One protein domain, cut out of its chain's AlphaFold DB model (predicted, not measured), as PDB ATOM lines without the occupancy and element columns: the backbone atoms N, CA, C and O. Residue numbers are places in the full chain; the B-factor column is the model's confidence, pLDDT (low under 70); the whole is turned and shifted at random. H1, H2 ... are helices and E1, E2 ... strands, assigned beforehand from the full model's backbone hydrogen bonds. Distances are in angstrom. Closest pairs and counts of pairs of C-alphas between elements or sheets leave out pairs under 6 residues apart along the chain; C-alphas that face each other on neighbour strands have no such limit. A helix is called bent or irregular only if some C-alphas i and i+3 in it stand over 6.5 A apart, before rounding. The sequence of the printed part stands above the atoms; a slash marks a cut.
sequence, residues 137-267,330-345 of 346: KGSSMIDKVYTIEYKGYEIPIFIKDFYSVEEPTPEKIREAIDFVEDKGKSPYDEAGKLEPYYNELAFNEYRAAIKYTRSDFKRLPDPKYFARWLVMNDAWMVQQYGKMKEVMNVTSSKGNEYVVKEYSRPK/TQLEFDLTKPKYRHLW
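Overview. This is residues 137 to 267 and 330 to 345 of the 346 residues of an uncharacterized protein of Candidatus Aenigmarchaeota archaeon (UniProt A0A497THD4). A strongly twisted four-stranded sheet is the middle layer of three, with the long helix H5 crossing one face and H1 packed on the other. Beyond the start of H5, the short helices H2, H3 and H4 form a small group at one end of the longest axis, the turn between E3 and E4 makes the other end, and H6 lies off the sheet. The printed part has 147 residues, with the order E1 E2 H1 H2 H3 H4 H5 E3 E4 H6; the sheet's order is E2 - E1 - E4 - E3, all antiparallel, and the class is mixed, helices and strands. It is compact, with a radius of gyration of the C-alphas of 15.8 A and spans of 49 by 35 by 23 A.

Arrangement. E1, residues 142 to 150, and E2, residues 153 to 161, form a hairpin, with N 150 and O 153 2.8 A apart, within hydrogen-bond range. E2 bends by 57 degrees at residue 157. H1, residues 170 to 183, is on the sheet; its closest C-alphas to E2 are Ala 176 and Ile 157, 5.4 A apart. H2, residues 200 to 205, is close to but not clearly touching H3, residues 208 to 213 (C-alphas of Phe 203 and Ala 209, 5.1 A), about perpendicular at 83 degrees. H3 and H4, residues 216 to 219, touch only at the corner, and only just, with 3 pairs of C-alphas within 8 A, the closest those of Ala 209 and Phe 217, 6.8 A. H5, residues 223 to 241, is on the opposite face from H1 at a height over the sheet of 9.2 A, and runs across the strands at 75 degrees to E1 on the local plane; its closest C-alphas to E1 are Ala 235 and Val 145, 6.5 A. E3, residues 243 to 251, and E4, residues 257 to 264, form a hairpin, with N 258 and O 250 at 2.9 A; E1 and E4 are antiparallel neighbours, with N 147 and O 261 at 2.9 A. H6, residues 339 to 344, touches no helix and is not on the sheet. Every O i to N i+4 pair is within hydrogen-bond range in H1, H2, H3 and H5; H4 is too short for one, and H6 has 0 of 2, with 2 of 3 O i to N i+3 pairs.

Along the chain. E1 begins at C-alpha 142 (336.420, 461.240, 336.282) and is 21.9 A long; E2 is 22.6 A, H1 19.8 A, H5 26.8 A, E3 24.2 A and E4 22.8 A. H6 ends at C-alpha 344 (350.454, 471.146, 359.910) and is irregular, with C-alphas 340 and 343 7.7 A apart.

Size, cuts and confidence. The C-alphas farthest apart are those of Ser 215 and Gly 255, 49.7 A. Residues 268 to 329 are not printed, and C-alphas 267 and 330 are 21.3 A apart across this cut. The link from H1 to H2 is long, 16 residues. The mean pLDDT of the printed part is 82.5, and residues 137 to 139, 200 to 227 and 344 to 345 are under 70.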
ATOM      1  N   LYS A 137     332.393 451.038 335.750       63.22
ATOM      2  CA  LYS A 137     332.231 452.129 334.776       63.22
ATOM      3  C   LYS A 137     332.383 453.525 335.387       63.22
ATOM      4  O   LYS A 137     332.546 454.489 334.648       63.22
ATOM      5  N   GLY A 138     332.427 453.597 336.714       61.25
ATOM      6  CA  GLY A 138     332.713 454.781 337.505       61.25
ATOM      7  C   GLY A 138     331.484 455.324 338.210       61.25
ATOM      8  O   GLY A 138     330.481 455.652 337.582       61.25
ATOM      9  N   SER A 139     331.594 455.469 339.534       63.72
ATOM     10  CA  SER A 139     330.650 456.270 340.321       63.72
ATOM     11  C   SER A 139     330.729 457.759 339.980       63.72
ATOM     12  O   SER A 139     329.819 458.531 340.280       63.72
ATOM     13  N   SER A 140     331.823 458.162 339.345       74.12
ATOM     14  CA  SER A 140     332.005 459.482 338.784       74.12
ATOM     15  C   SER A 140     332.382 459.388 337.305       74.12
ATOM     16  O   SER A 140     332.760 458.329 336.803       74.12
ATOM     17  N   MET A 141     332.291 460.516 336.616       84.69
ATOM     18  CA  MET A 141     332.729 460.691 335.235       84.69
ATOM     19  C   MET A 141     334.225 461.027 335.140       84.69
ATOM     20  O   MET A 141     334.682 461.405 334.070       84.69
ATOM     21  N   ILE A 142     334.992 460.904 336.234       88.88
ATOM     22  CA  ILE A 142     336.420 461.240 336.282       88.88
ATOM     23  C   ILE A 142     337.221 460.327 335.347       88.88
ATOM     24  O   ILE A 142     337.300 459.118 335.571       88.88
ATOM     25  N   ASP A 143     337.886 460.931 334.367       90.69
ATOM     26  CA  ASP A 143     338.914 460.304 333.534       90.69
ATOM     27  C   ASP A 143     340.302 460.490 334.156       90.69
ATOM     28  O   ASP A 143     341.095 459.549 334.257       90.69
ATOM     29  N   LYS A 144     340.605 461.710 334.617       94.19
ATOM     30  CA  LYS A 144     341.924 462.046 335.161       94.19
ATOM     31  C   LYS A 144     341.835 462.938 336.378       94.19
ATOM     32  O   LYS A 144     340.997 463.836 336.449       94.19
ATOM     33  N   VAL A 145     342.771 462.736 337.294       95.62
ATOM     34  CA  VAL A 145     342.989 463.616 338.443       95.62
ATOM     35  C   VAL A 145     344.387 464.198 338.339       95.62
ATOM     36  O   VAL A 145     345.363 463.462 338.213       95.62
ATOM     37  N   TYR A 146     344.476 465.520 338.392       96.94
ATOM     38  CA  TYR A 146     345.725 466.257 338.453       96.94
ATOM     39  C   TYR A 146     345.926 466.749 339.875       96.94
ATOM     40  O   TYR A 146     345.021 467.340 340.473       96.94
ATOM     41  N   THR A 147     347.112 466.509 340.414       97.62
ATOM     42  CA  THR A 147     347.438 466.831 341.801       97.62
ATOM     43  C   THR A 147     348.771 467.550 341.898       97.62
ATOM     44  O   THR A 147     349.664 467.320 341.080       97.62
ATOM     45  N   ILE A 148     348.936 468.308 342.974       96.81
ATOM     46  CA  ILE A 148     350.248 468.718 343.483       96.81
ATOM     47  C   ILE A 148     350.504 468.074 344.836       96.81
ATOM     48  O   ILE A 148     349.566 467.725 345.551       96.81
ATOM     49  N   GLU A 149     351.774 467.962 345.203       95.94
ATOM     50  CA  GLU A 149     352.150 467.660 346.576       95.94
ATOM     51  C   GLU A 149     352.232 468.958 347.384       95.94
ATOM     52  O   GLU A 149     352.944 469.889 347.014       95.94
ATOM     53  N   TYR A 150     351.484 469.030 348.481       94.44
ATOM     54  CA  TYR A 150     351.455 470.177 349.378       94.44
ATOM     55  C   TYR A 150     351.381 469.686 350.827       94.44
ATOM     56  O   TYR A 150     350.466 468.954 351.205       94.44
ATOM     57  N   LYS A 151     352.377 470.063 351.639       91.56
ATOM     58  CA  LYS A 151     352.520 469.647 353.051       91.56
ATOM     59  C   LYS A 151     352.464 468.122 353.275       91.56
ATOM     60  O   LYS A 151     351.893 467.662 354.259       91.56
ATOM     61  N   GLY A 152     353.057 467.340 352.369       90.25
ATOM     62  CA  GLY A 152     353.114 465.873 352.466       90.25
ATOM     63  C   GLY A 152     351.842 465.140 352.021       90.25
ATOM     64  O   GLY A 152     351.773 463.917 352.135       90.25
ATOM     65  N   TYR A 153     350.853 465.864 351.491       93.12
ATOM     66  CA  TYR A 153     349.627 465.307 350.917       93.12
ATOM     67  C   TYR A 153     349.529 465.635 349.435       93.12
ATOM     68  O   TYR A 153     350.049 466.654 348.983       93.12
ATOM     69  N   GLU A 154     348.824 464.798 348.679       95.12
ATOM     70  CA  GLU A 154     348.469 465.133 347.303       95.12
ATOM     71  C   GLU A 154     347.103 465.810 347.269       95.12
ATOM     72  O   GLU A 154     346.101 465.242 347.703       95.12
ATOM     73  N   ILE A 155     347.069 467.039 346.758       96.50
ATOM     74  CA  ILE A 155     345.859 467.854 346.686       96.50
ATOM     75  C   ILE A 155     345.377 467.896 345.231       96.50
ATOM     76  O   ILE A 155     346.152 468.300 344.356       96.50
ATOM     77  N   PRO A 156     344.121 467.507 344.938       96.50
ATOM     78  CA  PRO A 156     343.539 467.675 343.613       96.50
ATOM     79  C   PRO A 156     343.469 469.156 343.236       96.50
ATOM     80  O   PRO A 156     342.891 469.961 343.967       96.50
ATOM     81  N   ILE A 157     344.005 469.501 342.072       96.12
ATOM     82  CA  ILE A 157     343.989 470.864 341.516       96.12
ATOM     83  C   ILE A 157     343.172 470.953 340.232       96.12
ATOM     84  O   ILE A 157     342.612 472.001 339.933       96.12
ATOM     85  N   PHE A 158     343.045 469.845 339.501       95.38
ATOM     86  CA  PHE A 158     342.187 469.748 338.327       95.38
ATOM     87  C   PHE A 158     341.661 468.318 338.189       95.38
ATOM     88  O   PHE A 158     342.374 467.350 338.444       95.38
ATOM     89  N   ILE A 159     340.406 468.173 337.788       94.06
ATOM     90  CA  ILE A 159     339.753 466.898 337.523       94.06
ATOM     91  C   ILE A 159     339.196 466.978 336.109       94.06
ATOM     92  O   ILE A 159     338.396 467.858 335.791       94.06
ATOM     93  N   LYS A 160     339.619 466.045 335.262       92.25
ATOM     94  CA  LYS A 160     339.109 465.910 333.903       92.25
ATOM     95  C   LYS A 160     338.070 464.801 333.874       92.25
ATOM     96  O   LYS A 160     338.351 463.698 334.347       92.25
ATOM     97  N   ASP A 161     336.896 465.082 333.326       89.06
ATOM     98  CA  ASP A 161     335.905 464.049 333.032       89.06
ATOM     99  C   ASP A 161     336.099 463.445 331.626       89.06
ATOM    100  O   ASP A 161     336.848 463.974 330.804       89.06
ATOM    101  N   PHE A 162     335.441 462.316 331.356       80.06
ATOM    102  CA  PHE A 162     335.537 461.596 330.077       80.06
ATOM    103  C   PHE A 162     335.058 462.386 328.852       80.06
ATOM    104  O   PHE A 162     335.433 462.052 327.726       80.06
ATOM    105  N   TYR A 163     334.192 463.375 329.052       75.38
ATOM    106  CA  TYR A 163     333.505 464.100 327.985       75.38
ATOM    107  C   TYR A 163     334.144 465.455 327.704       75.38
ATOM    108  O   TYR A 163     333.992 466.006 326.613       75.38
ATOM    109  N   SER A 164     334.897 465.972 328.668       77.69
ATOM    110  CA  SER A 164     335.528 467.264 328.584       77.69
ATOM    111  C   SER A 164     336.658 467.262 327.559       77.69
ATOM    112  O   SER A 164     337.631 466.504 327.630       77.69
ATOM    113  N   VAL A 165     336.532 468.177 326.599       74.25
ATOM    114  CA  VAL A 165     337.606 468.551 325.669       74.25
ATOM    115  C   VAL A 165     338.599 469.501 326.352       74.25
ATOM    116  O   VAL A 165     339.666 469.784 325.815       74.25
ATOM    117  N   GLU A 166     338.259 470.006 327.540       80.94
ATOM    118  CA  GLU A 166     339.101 470.927 328.283       80.94
ATOM    119  C   GLU A 166     340.340 470.208 328.820       80.94
ATOM    120  O   GLU A 166     340.259 469.270 329.617       80.94
ATOM    121  N   GLU A 167     341.501 470.673 328.375       85.62
ATOM    122  CA  GLU A 167     342.792 470.280 328.923       85.62
ATOM    123  C   GLU A 167     343.258 471.322 329.952       85.62
ATOM    124  O   GLU A 167     342.974 472.518 329.798       85.62
ATOM    125  N   PRO A 168     343.996 470.904 330.994       87.31
ATOM    126  CA  PRO A 168     344.543 471.830 331.972       87.31
ATOM    127  C   PRO A 168     345.613 472.715 331.328       87.31
ATOM    128  O   PRO A 168     346.687 472.242 330.948       87.31
ATOM    129  N   THR A 169     345.336 474.015 331.213       90.81
ATOM    130  CA  THR A 169     346.340 474.993 330.774       90.81
ATOM    131  C   THR A 169     347.254 475.383 331.941       90.81
ATOM    132  O   THR A 169     346.808 475.352 333.094       90.81
ATOM    133  N   PRO A 170     348.511 475.791 331.686       91.00
ATOM    134  CA  PRO A 170     349.421 476.238 332.743       91.00
ATOM    135  C   PRO A 170     348.837 477.347 333.626       91.00
ATOM    136  O   PRO A 170     349.089 477.374 334.826       91.00
ATOM    137  N   GLU A 171     348.032 478.242 333.053       92.50
ATOM    138  CA  GLU A 171     347.370 479.336 333.768       92.50
ATOM    139  C   GLU A 171     346.331 478.806 334.758       92.50
ATOM    140  O   GLU A 171     346.392 479.150 335.934       92.50
ATOM    141  N   LYS A 172     345.441 477.906 334.318       93.00
ATOM    142  CA  LYS A 172     344.426 477.289 335.189       93.00
ATOM    143  C   LYS A 172     345.058 476.481 336.311       93.00
ATOM    144  O   LYS A 172     344.591 476.511 337.446       93.00
ATOM    145  N   ILE A 173     346.133 475.762 335.994       95.56
ATOM    146  CA  ILE A 173     346.877 475.017 337.001       95.56
ATOM    147  C   ILE A 173     347.535 475.965 338.004       95.56
ATOM    148  O   ILE A 173     347.435 475.718 339.202       95.56
ATOM    149  N   ARG A 174     348.145 477.068 337.553       96.25
ATOM    150  CA  ARG A 174     348.717 478.080 338.452       96.25
ATOM    151  C   ARG A 174     347.661 478.672 339.384       96.25
ATOM    152  O   ARG A 174     347.884 478.696 340.587       96.25
ATOM    153  N   GLU A 175     346.505 479.069 338.856       96.06
ATOM    154  CA  GLU A 175     345.391 479.593 339.660       96.06
ATOM    155  C   GLU A 175     344.918 478.583 340.716       96.06
ATOM    156  O   GLU A 175     344.679 478.941 341.870       96.06
ATOM    157  N   ALA A 176     344.823 477.302 340.349       95.94
ATOM    158  CA  ALA A 176     344.460 476.241 341.282       95.94
ATOM    159  C   ALA A 176     345.532 476.008 342.362       95.94
ATOM    160  O   ALA A 176     345.191 475.762 343.517       95.94
ATOM    161  N   ILE A 177     346.817 476.102 342.010       96.81
ATOM    162  CA  ILE A 177     347.932 476.013 342.961       96.81
ATOM    163  C   ILE A 177     347.881 477.188 343.942       96.81
ATOM    164  O   ILE A 177     347.925 476.966 345.151       96.81
ATOM    165  N   ASP A 178     347.725 478.413 343.439       97.19
ATOM    166  CA  ASP A 178     347.622 479.622 344.262       97.19
ATOM    167  C   ASP A 178     346.452 479.508 345.254       97.19
ATOM    168  O   ASP A 178     346.600 479.798 346.444       97.19
ATOM    169  N   PHE A 179     345.311 478.976 344.800       96.62
ATOM    170  CA  PHE A 179     344.173 478.675 345.665       96.62
ATOM    171  C   PHE A 179     344.530 477.688 346.788       96.62
ATOM    172  O   PHE A 179     344.163 477.916 347.944       96.62
ATOM    173  N   VAL A 180     345.250 476.602 346.481       96.00
ATOM    174  CA  VAL A 180     345.694 475.627 347.493       96.00
ATOM    175  C   VAL A 180     346.638 476.281 348.501       96.00
ATOM    176  O   VAL A 180     346.473 476.068 349.703       96.00
ATOM    177  N   GLU A 181     347.580 477.111 348.049       95.19
ATOM    178  CA  GLU A 181     348.499 477.824 348.940       95.19
ATOM    179  C   GLU A 181     347.781 478.815 349.864       95.19
ATOM    180  O   GLU A 181     348.190 478.992 351.011       95.19
ATOM    181  N   ASP A 182     346.734 479.481 349.372       94.38
ATOM    182  CA  ASP A 182     345.972 480.478 350.130       94.38
ATOM    183  C   ASP A 182     344.963 479.859 351.096       94.38
ATOM    184  O   ASP A 182     344.716 480.397 352.179       94.38
ATOM    185  N   LYS A 183     344.320 478.762 350.689       94.56
ATOM    186  CA  LYS A 183     343.175 478.189 351.410       94.56
ATOM    187  C   LYS A 183     343.495 476.888 352.127       94.56
ATOM    188  O   LYS A 183     342.694 476.467 352.956       94.56
ATOM    189  N   GLY A 184     344.618 476.241 351.823       92.50
ATOM    190  CA  GLY A 184     344.966 474.938 352.389       92.50
ATOM    191  C   GLY A 184     344.023 473.815 351.964       92.50
ATOM    192  O   GLY A 184     343.875 472.833 352.690       92.50
ATOM    193  N   LYS A 185     343.333 473.969 350.833       94.12
ATOM    194  CA  LYS A 185     342.337 473.011 350.352       94.12
ATOM    195  C   LYS A 185     342.220 473.042 348.834       94.12
ATOM    196  O   LYS A 185     342.564 474.034 348.200       94.12
ATOM    197  N   SER A 186     341.717 471.953 348.271       94.81
ATOM    198  CA  SER A 186     341.434 471.802 346.847       94.81
ATOM    199  C   SER A 186     340.348 472.787 346.389       94.81
ATOM    200  O   SER A 186     339.372 472.983 347.122       94.81
ATOM    201  N   PRO A 187     340.421 473.324 345.154       93.19
ATOM    202  CA  PRO A 187     339.300 474.043 344.539       93.19
ATOM    203  C   PRO A 187     338.004 473.219 344.512       93.19
ATOM    204  O   PRO A 187     336.907 473.766 344.565       93.19
ATOM    205  N   TYR A 188     338.114 471.888 344.492       90.62
ATOM    206  CA  TYR A 188     336.979 470.965 344.494       90.62
ATOM    207  C   TYR A 188     336.341 470.758 345.873       90.62
ATOM    208  O   TYR A 188     335.316 470.087 345.988       90.62
ATOM    209  N   ASP A 189     336.917 471.333 346.930       86.81
ATOM    210  CA  ASP A 189     336.286 471.346 348.247       86.81
ATOM    211  C   ASP A 189     335.121 472.359 348.330       86.81
ATOM    212  O   ASP A 189     334.238 472.244 349.191       86.81
ATOM    213  N   GLU A 190     335.074 473.332 347.413       84.31
ATOM    214  CA  GLU A 190     333.970 474.285 347.316       84.31
ATOM    215  C   GLU A 190     332.646 473.598 346.943       84.31
ATOM    216  O   GLU A 190     332.596 472.616 346.195       84.31
ATOM    217  N   ALA A 191     331.541 474.118 347.485       74.75
ATOM    218  CA  ALA A 191     330.211 473.574 347.234       74.75
ATOM    219  C   ALA A 191     329.895 473.559 345.727       74.75
ATOM    220  O   ALA A 191     330.161 474.524 345.013       74.75
ATOM    221  N   GLY A 192     329.341 472.447 345.242       76.25
ATOM    222  CA  GLY A 192     328.949 472.284 343.843       76.25
ATOM    223  C   GLY A 192     330.080 471.944 342.866       76.25
ATOM    224  O   GLY A 192     329.783 471.436 341.793       76.25
ATOM    225  N   LYS A 193     331.366 472.126 343.201       85.69
ATOM    226  CA  LYS A 193     332.472 471.871 342.249       85.69
ATOM    227  C   LYS A 193     332.657 470.399 341.878       85.69
ATOM    228  O   LYS A 193     333.175 470.106 340.807       85.69
ATOM    229  N   LEU A 194     332.232 469.482 342.745       84.94
ATOM    230  CA  LEU A 194     332.281 468.037 342.497       84.94
ATOM    231  C   LEU A 194     330.982 467.466 341.909       84.94
ATOM    232  O   LEU A 194     331.004 466.353 341.393       84.94
ATOM    233  N   GLU A 195     329.870 468.210 341.963       79.88
ATOM    234  CA  GLU A 195     328.566 467.747 341.456       79.88
ATOM    235  C   GLU A 195     328.602 467.377 339.963       79.88
ATOM    236  O   GLU A 195     328.082 466.314 339.629       79.88
ATOM    237  N   PRO A 196     329.268 468.146 339.071       83.44
ATOM    238  CA  PRO A 196     329.329 467.815 337.650       83.44
ATOM    239  C   PRO A 196     330.004 466.483 337.348       83.44
ATOM    240  O   PRO A 196     329.768 465.923 336.292       83.44
ATOM    241  N   TYR A 197     330.841 465.965 338.248       84.25
ATOM    242  CA  TYR A 197     331.530 464.695 338.033       84.25
ATOM    243  C   TYR A 197     330.704 463.503 338.504       84.25
ATOM    244  O   TYR A 197     331.117 462.367 338.300       84.25
ATOM    245  N   TYR A 198     329.558 463.715 339.146       78.56
ATOM    246  CA  TYR A 198     328.695 462.622 339.566       78.56
ATOM    247  C   TYR A 198     328.065 461.929 338.351       78.56
ATOM    248  O   TYR A 198     327.451 462.568 337.499       78.56
ATOM    249  N   ASN A 199     328.206 460.605 338.266       74.00
ATOM    250  CA  ASN A 199     327.666 459.835 337.149       74.00
ATOM    251  C   ASN A 199     326.226 459.392 337.439       74.00
ATOM    252  O   ASN A 199     325.979 458.257 337.849       74.00
ATOM    253  N   GLU A 200     325.263 460.289 337.226       67.88
ATOM    254  CA  GLU A 200     323.851 460.018 337.514       67.88
ATOM    255  C   GLU A 200     323.311 458.789 336.755       67.88
ATOM    256  O   GLU A 200     322.563 457.989 337.319       67.88
ATOM    257  N   LEU A 201     323.755 458.565 335.512       63.19
ATOM    258  CA  LEU A 201     323.375 457.389 334.721       63.19
ATOM    259  C   LEU A 201     323.872 456.087 335.359       63.19
ATOM    260  O   LEU A 201     323.101 455.138 335.489       63.19
ATOM    261  N   ALA A 202     325.126 456.034 335.825       63.62
ATOM    262  CA  ALA A 202     325.641 454.860 336.534       63.62
ATOM    263  C   ALA A 202     324.837 454.560 337.811       63.62
ATOM    264  O   ALA A 202     324.559 453.399 338.131       63.62
ATOM    265  N   PHE A 203     324.422 455.606 338.525       62.94
ATOM    266  CA  PHE A 203     323.645 455.479 339.754       62.94
ATOM    267  C   PHE A 203     322.198 455.046 339.515       62.94
ATOM    268  O   PHE A 203     321.706 454.179 340.247       62.94
ATOM    269  N   ASN A 204     321.552 455.584 338.481       62.28
ATOM    270  CA  ASN A 204     320.147 455.329 338.175       62.28
ATOM    271  C   ASN A 204     319.939 454.046 337.355       62.28
ATOM    272  O   ASN A 204     319.088 453.228 337.709       62.28
ATOM    273  N   GLU A 205     320.722 453.821 336.295       60.44
ATOM    274  CA  GLU A 205     320.537 452.672 335.394       60.44
ATOM    275  C   GLU A 205     321.058 451.364 336.000       60.44
ATOM    276  O   GLU A 205     320.378 450.337 335.960       60.44
ATOM    277  N   TYR A 206     322.247 451.394 336.609       56.94
ATOM    278  CA  TYR A 206     322.900 450.195 337.149       56.94
ATOM    279  C   TYR A 206     322.653 449.986 338.642       56.94
ATOM    280  O   TYR A 206     323.197 449.054 339.235       56.94
ATOM    281  N   ARG A 207     321.817 450.831 339.261       60.00
ATOM    282  CA  ARG A 207     321.467 450.758 340.689       60.00
ATOM    283  C   ARG A 207     322.692 450.789 341.612       60.00
ATOM    284  O   ARG A 207     322.631 450.283 342.733       60.00
ATOM    285  N   ALA A 208     323.790 451.412 341.179       58.22
ATOM    286  CA  ALA A 208     325.005 451.554 341.981       58.22
ATOM    287  C   ALA A 208     324.709 452.254 343.331       58.22
ATOM    288  O   ALA A 208     325.225 451.849 344.374       58.22
ATOM    289  N   ALA A 209     323.759 453.202 343.337       52.25
ATOM    290  CA  ALA A 209     323.239 453.871 344.537       52.25
ATOM    291  C   ALA A 209     322.715 452.896 345.604       52.25
ATOM    292  O   ALA A 209     322.934 453.085 346.802       52.25
ATOM    293  N   ILE A 210     322.012 451.847 345.162       52.53
ATOM    294  CA  ILE A 210     321.307 450.894 346.028       52.53
ATOM    295  C   ILE A 210     322.298 449.999 346.760       52.53
ATOM    296  O   ILE A 210     322.036 449.611 347.887       52.53
ATOM    297  N   LYS A 211     323.461 449.708 346.176       51.69
ATOM    298  CA  LYS A 211     324.495 448.934 346.868       51.69
ATOM    299  C   LYS A 211     325.133 449.739 347.995       51.69
ATOM    300  O   LYS A 211     325.279 449.236 349.098       51.69
ATOM    301  N   TYR A 212     325.502 450.983 347.705       50.19
ATOM    302  CA  TYR A 212     326.207 451.806 348.677       50.19
ATOM    303  C   TYR A 212     325.318 452.227 349.832       50.19
ATOM    304  O   TYR A 212     325.803 452.389 350.935       50.19
ATOM    305  N   THR A 213     324.024 452.385 349.576       49.59
ATOM    306  CA  THR A 213     323.085 452.874 350.582       49.59
ATOM    307  C   THR A 213     322.069 451.859 351.048       49.59
ATOM    308  O   THR A 213     321.273 452.178 351.906       49.59
ATOM    309  N   ARG A 214     322.006 450.667 350.449       53.00
ATOM    310  CA  ARG A 214     320.965 449.665 350.732       53.00
ATOM    311  C   ARG A 214     319.535 450.224 350.715       53.00
ATOM    312  O   ARG A 214     318.640 449.694 351.362       53.00
ATOM    313  N   SER A 215     319.299 451.234 349.868       51.88
ATOM    314  CA  SER A 215     318.065 452.041 349.753       51.88
ATOM    315  C   SER A 215     317.963 453.251 350.696       51.88
ATOM    316  O   SER A 215     317.055 454.065 350.522       51.88
ATOM    317  N   ASP A 216     318.924 453.454 351.597       48.91
ATOM    318  CA  ASP A 216     319.033 454.623 352.477       48.91
ATOM    319  C   ASP A 216     319.400 455.906 351.730       48.91
ATOM    320  O   ASP A 216     319.175 456.983 352.263       48.91
ATOM    321  N   PHE A 217     319.855 455.850 350.468       51.50
ATOM    322  CA  PHE A 217     320.138 457.055 349.667       51.50
ATOM    323  C   PHE A 217     318.901 457.947 349.569       51.50
ATOM    324  O   PHE A 217     319.010 459.166 349.584       51.50
ATOM    325  N   LYS A 218     317.714 457.327 349.512       49.44
ATOM    326  CA  LYS A 218     316.420 458.021 349.496       49.44
ATOM    327  C   LYS A 218     315.983 458.521 350.878       49.44
ATOM    328  O   LYS A 218     315.064 459.324 350.954       49.44
ATOM    329  N   ARG A 219     316.611 458.022 351.947       49.78
ATOM    330  CA  ARG A 219     316.416 458.435 353.346       49.78
ATOM    331  C   ARG A 219     317.450 459.470 353.794       49.78
ATOM    332  O   ARG A 219     317.346 459.982 354.904       49.78
ATOM    333  N   LEU A 220     318.462 459.769 352.976       54.00
ATOM    334  CA  LEU A 220     319.419 460.830 353.268       54.00
ATOM    335  C   LEU A 220     318.748 462.194 353.020       54.00
ATOM    336  O   LEU A 220     318.217 462.409 351.930       54.00
ATOM    337  N   PRO A 221     318.812 463.140 353.977       49.53
ATOM    338  CA  PRO A 221     318.235 464.479 353.831       49.53
ATOM    339  C   PRO A 221     318.862 465.266 352.680       49.53
ATOM    340  O   PRO A 221     318.242 466.167 352.128       49.53
ATOM    341  N   ASP A 222     320.106 464.926 352.334       57.47
ATOM    342  CA  ASP A 222     320.833 465.546 351.240       57.47
ATOM    343  C   ASP A 222     321.666 464.503 350.468       57.47
ATOM    344  O   ASP A 222     322.821 464.212 350.811       57.47
ATOM    345  N   PRO A 223     321.086 463.939 349.396       57.31
ATOM    346  CA  PRO A 223     321.777 463.027 348.495       57.31
ATOM    347  C   PRO A 223     323.014 463.644 347.816       57.31
ATOM    348  O   PRO A 223     323.910 462.905 347.402       57.31
ATOM    349  N   LYS A 224     323.118 464.982 347.723       60.69
ATOM    350  CA  LYS A 224     324.256 465.660 347.078       60.69
ATOM    351  C   LYS A 224     325.532 465.562 347.904       60.69
ATOM    352  O   LYS A 224     326.604 465.358 347.334       60.69
ATOM    353  N   TYR A 225     325.446 465.633 349.236       64.38
ATOM    354  CA  TYR A 225     326.614 465.372 350.092       64.38
ATOM    355  C   TYR A 225     327.160 463.959 349.878       64.38
ATOM    356  O   TYR A 225     328.374 463.754 349.877       64.38
ATOM    357  N   PHE A 226     326.269 462.995 349.650       66.19
ATOM    358  CA  PHE A 226     326.660 461.620 349.372       66.19
ATOM    359  C   PHE A 226     327.271 461.474 347.971       66.19
ATOM    360  O   PHE A 226     328.301 460.822 347.816       66.19
ATOM    361  N   ALA A 227     326.707 462.150 346.963       68.69
ATOM    362  CA  ALA A 227     327.281 462.226 345.620       68.69
ATOM    363  C   ALA A 227     328.704 462.810 345.637       68.69
ATOM    364  O   ALA A 227     329.622 462.216 345.073       68.69
ATOM    365  N   ARG A 228     328.921 463.918 346.360       76.00
ATOM    366  CA  ARG A 228     330.250 464.515 346.553       76.00
ATOM    367  C   ARG A 228     331.238 463.514 347.144       76.00
ATOM    368  O   ARG A 228     332.357 463.390 346.653       76.00
ATOM    369  N   TRP A 229     330.826 462.795 348.182       75.50
ATOM    370  CA  TRP A 229     331.670 461.795 348.823       75.50
ATOM    371  C   TRP A 229     332.065 460.658 347.869       75.50
ATOM    372  O   TRP A 229     333.230 460.277 347.812       75.50
ATOM    373  N   LEU A 230     331.136 460.185 347.036       76.50
ATOM    374  CA  LEU A 230     331.414 459.164 346.023       76.50
ATOM    375  C   LEU A 230     332.421 459.636 344.971       76.50
ATOM    376  O   LEU A 230     333.279 458.858 344.554       76.50
ATOM    377  N   VAL A 231     332.335 460.900 344.557       82.56
ATOM    378  CA  VAL A 231     333.292 461.498 343.618       82.56
ATOM    379  C   VAL A 231     334.675 461.638 344.266       82.56
ATOM    380  O   VAL A 231     335.674 461.302 343.635       82.56
ATOM    381  N   MET A 232     334.754 462.049 345.538       86.38
ATOM    382  CA  MET A 232     336.022 462.108 346.284       86.38
ATOM    383  C   MET A 232     336.667 460.723 346.438       86.38
ATOM    384  O   MET A 232     337.874 460.581 346.246       86.38
ATOM    385  N   ASN A 233     335.866 459.697 346.735       82.31
ATOM    386  CA  ASN A 233     336.337 458.315 346.845       82.31
ATOM    387  C   ASN A 233     336.874 457.794 345.509       82.31
ATOM    388  O   ASN A 233     337.904 457.122 345.465       82.31
ATOM    389  N   ASP A 234     336.195 458.126 344.411       84.25
ATOM    390  CA  ASP A 234     336.633 457.742 343.073       84.25
ATOM    391  C   ASP A 234     337.921 458.480 342.676       84.25
ATOM    392  O   ASP A 234     338.841 457.861 342.149       84.25
ATOM    393  N   ALA A 235     338.057 459.766 343.022       90.38
ATOM    394  CA  ALA A 235     339.299 460.517 342.832       90.38
ATOM    395  C   ALA A 235     340.473 459.909 343.619       90.38
ATOM    396  O   ALA A 235     341.568 459.766 343.075       90.38
ATOM    397  N   TRP A 236     340.245 459.489 344.871       90.50
ATOM    398  CA  TRP A 236     341.242 458.768 345.671       90.50
ATOM    399  C   TRP A 236     341.632 457.443 345.010       90.50
ATOM    400  O   TRP A 236     342.815 457.133 344.882       90.50
ATOM    401  N   MET A 237     340.655 456.680 344.512       87.81
ATOM    402  CA  MET A 237     340.905 455.419 343.812       87.81
ATOM    403  C   MET A 237     341.730 455.645 342.537       87.81
ATOM    404  O   MET A 237     342.721 454.944 342.316       87.81
ATOM    405  N   VAL A 238     341.406 456.672 341.743       91.56
ATOM    406  CA  VAL A 238     342.212 457.078 340.583       91.56
ATOM    407  C   VAL A 238     343.630 457.455 341.012       91.56
ATOM    408  O   VAL A 238     344.592 456.978 340.410       91.56
ATOM    409  N   GLN A 239     343.791 458.219 342.093       93.31
ATOM    410  CA  GLN A 239     345.111 458.587 342.602       93.31
ATOM    411  C   GLN A 239     345.896 457.403 343.171       93.31
ATOM    412  O   GLN A 239     347.114 457.447 343.118       93.31
ATOM    413  N   GLN A 240     345.281 456.323 343.657       90.62
ATOM    414  CA  GLN A 240     346.007 455.171 344.223       90.62
ATOM    415  C   GLN A 240     346.304 454.068 343.202       90.62
ATOM    416  O   GLN A 240     347.341 453.403 343.276       90.62
ATOM    417  N   TYR A 241     345.418 453.882 342.226       88.94
ATOM    418  CA  TYR A 241     345.473 452.769 341.277       88.94
ATOM    419  C   TYR A 241     345.740 453.213 339.839       88.94
ATOM    420  O   TYR A 241     346.099 452.390 338.997       88.94
ATOM    421  N   GLY A 242     345.561 454.501 339.543       91.44
ATOM    422  CA  GLY A 242     345.707 455.054 338.203       91.44
ATOM    423  C   GLY A 242     347.154 455.078 337.735       91.44
ATOM    424  O   GLY A 242     348.086 455.097 338.549       91.44
ATOM    425  N   LYS A 243     347.361 455.095 336.415       93.31
ATOM    426  CA  LYS A 243     348.703 455.288 335.853       93.31
ATOM    427  C   LYS A 243     349.125 456.731 336.114       93.31
ATOM    428  O   LYS A 243     348.429 457.651 335.697       93.31
ATOM    429  N   MET A 244     350.255 456.896 336.795       95.12
ATOM    430  CA  MET A 244     350.816 458.202 337.123       95.12
ATOM    431  C   MET A 244     351.822 458.630 336.053       95.12
ATOM    432  O   MET A 244     352.598 457.800 335.567       95.12
ATOM    433  N   LYS A 245     351.809 459.914 335.705       95.38
ATOM    434  CA  LYS A 245     352.910 460.594 335.018       95.38
ATOM    435  C   LYS A 245     353.027 462.028 335.529       95.38
ATOM    436  O   LYS A 245     352.023 462.667 335.833       95.38
ATOM    437  N   GLU A 246     354.242 462.542 335.573       94.31
ATOM    438  CA  GLU A 246     354.483 463.973 335.749       94.31
ATOM    439  C   GLU A 246     354.234 464.663 334.407       94.31
ATOM    440  O   GLU A 246     354.675 464.173 333.363       94.31
ATOM    441  N   VAL A 247     353.454 465.742 334.415       92.69
ATOM    442  CA  VAL A 247     352.965 466.363 333.171       92.69
ATOM    443  C   VAL A 247     353.466 467.778 332.951       92.69
ATOM    444  O   VAL A 247     353.586 468.188 331.799       92.69
ATOM    445  N   MET A 248     353.758 468.521 334.016       92.69
ATOM    446  CA  MET A 248     354.294 469.877 333.923       92.69
ATOM    447  C   MET A 248     354.868 470.339 335.262       92.69
ATOM    448  O   MET A 248     354.441 469.872 336.318       92.69
ATOM    449  N   ASN A 249     355.782 471.307 335.194       94.56
ATOM    450  CA  ASN A 249     356.229 472.091 336.340       94.56
ATOM    451  C   ASN A 249     355.592 473.475 336.252       94.56
ATOM    452  O   ASN A 249     355.610 474.094 335.186       94.56
ATOM    453  N   VAL A 250     355.023 473.950 337.356       94.81
ATOM    454  CA  VAL A 250     354.351 475.250 337.420       94.81
ATOM    455  C   VAL A 250     354.846 476.010 338.637       94.81
ATOM    456  O   VAL A 250     354.838 475.492 339.752       94.81
ATOM    457  N   THR A 251     355.260 477.253 338.417       95.44
ATOM    458  CA  THR A 251     355.602 478.190 339.489       95.44
ATOM    459  C   THR A 251     354.351 478.966 339.897       95.44
ATOM    460  O   THR A 251     353.684 479.554 339.034       95.44
ATOM    461  N   SER A 252     354.030 478.947 341.192       94.69
ATOM    462  CA  SER A 252     352.925 479.706 341.785       94.69
ATOM    463  C   SER A 252     353.195 481.211 341.737       94.69
ATOM    464  O   SER A 252     354.335 481.651 341.550       94.69
ATOM    465  N   SER A 253     352.167 482.030 341.957       93.00
ATOM    466  CA  SER A 253     352.310 483.490 342.037       93.00
ATOM    467  C   SER A 253     353.206 483.935 343.203       93.00
ATOM    468  O   SER A 253     353.722 485.052 343.198       93.00
ATOM    469  N   LYS A 254     353.437 483.055 344.187       93.12
ATOM    470  CA  LYS A 254     354.348 483.274 345.324       93.12
ATOM    471  C   LYS A 254     355.787 482.820 345.054       93.12
ATOM    472  O   LYS A 254     356.635 482.967 345.929       93.12
ATOM    473  N   GLY A 255     356.070 482.289 343.863       92.06
ATOM    474  CA  GLY A 255     357.403 481.837 343.460       92.06
ATOM    475  C   GLY A 255     357.750 480.401 343.862       92.06
ATOM    476  O   GLY A 255     358.894 479.995 343.676       92.06
ATOM    477  N   ASN A 256     356.800 479.623 344.390       94.56
ATOM    478  CA  ASN A 256     357.028 478.219 344.736       94.56
ATOM    479  C   ASN A 256     356.856 477.328 343.501       94.56
ATOM    480  O   ASN A 256     355.895 477.482 342.747       94.56
ATOM    481  N   GLU A 257     357.773 476.386 343.293       95.88
ATOM    482  CA  GLU A 257     357.707 475.439 342.179       95.88
ATOM    483  C   GLU A 257     356.965 474.163 342.576       95.88
ATOM    484  O   GLU A 257     357.263 473.546 343.599       95.88
ATOM    485  N   TYR A 258     356.026 473.743 341.731       96.38
ATOM    486  CA  TYR A 258     355.248 472.526 341.919       96.38
ATOM    487  C   TYR A 258     355.353 471.610 340.708       96.38
ATOM    488  O   TYR A 258     355.232 472.048 339.561       96.38
ATOM    489  N   VAL A 259     355.504 470.315 340.983       96.38
ATOM    490  CA  VAL A 259     355.383 469.255 339.981       96.38
ATOM    491  C   VAL A 259     353.933 468.793 339.943       96.38
ATOM    492  O   VAL A 259     353.378 468.343 340.949       96.38
ATOM    493  N   VAL A 260     353.317 468.886 338.770       97.00
ATOM    494  CA  VAL A 260     351.938 468.454 338.549       97.00
ATOM    495  C   VAL A 260     351.947 466.997 338.113       97.00
ATOM    496  O   VAL A 260     352.514 466.641 337.073       97.00
ATOM    497  N   LYS A 261     351.283 466.153 338.901       97.00
ATOM    498  CA  LYS A 261     351.102 464.725 338.624       97.00
ATOM    499  C   LYS A 261     349.723 464.506 338.011       97.00
ATOM    500  O   LYS A 261     348.731 464.993 338.542       97.00
ATOM    501  N   GLU A 262     349.657 463.768 336.908       96.69
ATOM    502  CA  GLU A 262     348.414 463.279 336.303       96.69
ATOM    503  C   GLU A 262     348.232 461.802 336.654       96.69
ATOM    504  O   GLU A 262     349.121 460.980 336.411       96.69
ATOM    505  N   TYR A 263     347.047 461.462 337.148       96.19
ATOM    506  CA  TYR A 263     346.588 460.098 337.360       96.19
ATOM    507  C   TYR A 263     345.456 459.787 336.392       96.19
ATOM    508  O   TYR A 263     344.367 460.348 336.507       96.19
ATOM    509  N   SER A 264     345.698 458.886 335.441       93.75
ATOM    510  CA  SER A 264     344.645 458.389 334.548       93.75
ATOM    511  C   SER A 264     343.846 457.281 335.221       93.75
ATOM    512  O   SER A 264     344.433 456.431 335.903       93.75
ATOM    513  N   ARG A 265     342.529 457.250 334.993       89.94
ATOM    514  CA  ARG A 265     341.634 456.245 335.566       89.94
ATOM    515  C   ARG A 265     342.155 454.821 335.309       89.94
ATOM    516  O   ARG A 265     342.594 454.515 334.197       89.94
ATOM    517  N   PRO A 266     342.122 453.930 336.317       87.44
ATOM    518  CA  PRO A 266     342.503 452.535 336.130       87.44
ATOM    519  C   PRO A 266     341.596 451.823 335.132       87.44
ATOM    520  O   PRO A 266     340.474 452.250 334.852       87.44
ATOM    521  N   LYS A 267     342.053 450.667 334.646       83.31
ATOM    522  CA  LYS A 267     341.215 449.821 333.795       83.31
ATOM    523  C   LYS A 267     339.986 449.351 334.588       83.31
ATOM    524  O   LYS A 267     340.116 449.080 335.784       83.31
ATOM    525  N   THR A 330     351.830 458.850 349.618       84.06
ATOM    526  CA  THR A 330     351.026 460.070 349.700       84.06
ATOM    527  C   THR A 330     349.538 459.747 349.605       84.06
ATOM    528  O   THR A 330     349.088 458.990 348.736       84.06
ATOM    529  N   GLN A 331     348.765 460.333 350.518       86.25
ATOM    530  CA  GLN A 331     347.309 460.240 350.520       86.25
ATOM    531  C   GLN A 331     346.708 461.446 349.800       86.25
ATOM    532  O   GLN A 331     347.188 462.572 349.953       86.25
ATOM    533  N   LEU A 332     345.645 461.198 349.032       89.94
ATOM    534  CA  LEU A 332     344.844 462.264 348.446       89.94
ATOM    535  C   LEU A 332     344.039 462.963 349.549       89.94
ATOM    536  O   LEU A 332     343.302 462.300 350.280       89.94
ATOM    537  N   GLU A 333     344.137 464.286 349.641       91.44
ATOM    538  CA  GLU A 333     343.355 465.091 350.581       91.44
ATOM    539  C   GLU A 333     342.739 466.304 349.876       91.44
ATOM    540  O   GLU A 333     343.351 466.937 349.021       91.44
ATOM    541  N   PHE A 334     341.493 466.620 350.221       90.62
ATOM    542  CA  PHE A 334     340.776 467.760 349.653       90.62
ATOM    543  C   PHE A 334     340.825 468.976 350.575       90.62
ATOM    544  O   PHE A 334     340.715 470.090 350.077       90.62
ATOM    545  N   ASP A 335     340.989 468.798 351.891       90.12
ATOM    546  CA  ASP A 335     340.949 469.903 352.850       90.12
ATOM    547  C   ASP A 335     341.867 469.674 354.064       90.12
ATOM    548  O   ASP A 335     341.545 468.911 354.982       90.12
ATOM    549  N   LEU A 336     342.994 470.399 354.089       87.94
ATOM    550  CA  LEU A 336     343.969 470.395 355.183       87.94
ATOM    551  C   LEU A 336     343.602 471.360 356.322       87.94
ATOM    552  O   LEU A 336     344.329 471.441 357.311       87.94
ATOM    553  N   THR A 337     342.489 472.093 356.233       87.00
ATOM    554  CA  THR A 337     342.043 473.009 357.302       87.00
ATOM    555  C   THR A 337     341.267 472.293 358.409       87.00
ATOM    556  O   THR A 337     341.048 472.841 359.496       87.00
ATOM    557  N   LYS A 338     340.873 471.034 358.171       84.94
ATOM    558  CA  LYS A 338     340.118 470.222 359.132       84.94
ATOM    559  C   LYS A 338     340.880 470.042 360.451       84.94
ATOM    560  O   LYS A 338     342.105 469.930 360.445       84.94
ATOM    561  N   PRO A 339     340.173 469.903 361.595       81.19
ATOM    562  CA  PRO A 339     340.801 469.795 362.914       81.19
ATOM    563  C   PRO A 339     341.914 468.745 363.029       81.19
ATOM    564  O   PRO A 339     342.916 469.009 363.689       81.19
ATOM    565  N   LYS A 340     341.785 467.597 362.343       81.38
ATOM    566  CA  LYS A 340     342.809 466.533 362.318       81.38
ATOM    567  C   LYS A 340     344.177 466.992 361.783       81.38
ATOM    568  O   LYS A 340     345.190 466.378 362.099       81.38
ATOM    569  N   TYR A 341     344.217 468.095 361.042       79.06
ATOM    570  CA  TYR A 341     345.402 468.619 360.366       79.06
ATOM    571  C   TYR A 341     345.956 469.901 360.980       79.06
ATOM    572  O   TYR A 341     346.914 470.458 360.458       79.06
ATOM    573  N   ARG A 342     345.414 470.365 362.116       77.06
ATOM    574  CA  ARG A 342     345.890 471.589 362.792       77.06
ATOM    575  C   ARG A 342     347.395 471.587 363.089       77.06
ATOM    576  O   ARG A 342     348.005 472.646 363.064       77.06
ATOM    577  N   HIS A 343     347.984 470.412 363.304       77.50
ATOM    578  CA  HIS A 343     349.420 470.229 363.537       77.50
ATOM    579  C   HIS A 343     350.309 470.592 362.329       77.50
ATOM    580  O   HIS A 343     351.509 470.743 362.489       77.50
ATOM    581  N   LEU A 344     349.738 470.738 361.128       69.81
ATOM    582  CA  LEU A 344     350.454 471.146 359.910       69.81
ATOM    583  C   LEU A 344     350.528 472.677 359.739       69.81
ATOM    584  O   LEU A 344     351.002 473.169 358.709       69.81
ATOM    585  N   TRP A 345     349.970 473.432 360.690       64.38
ATOM    586  CA  TRP A 345     349.843 474.895 360.648       64.38
ATOM    587  C   TRP A 345     350.561 475.603 361.804       64.38
ATOM    588  O   TRP A 345     350.569 476.832 361.838       64.38
TER     589      TRP A 345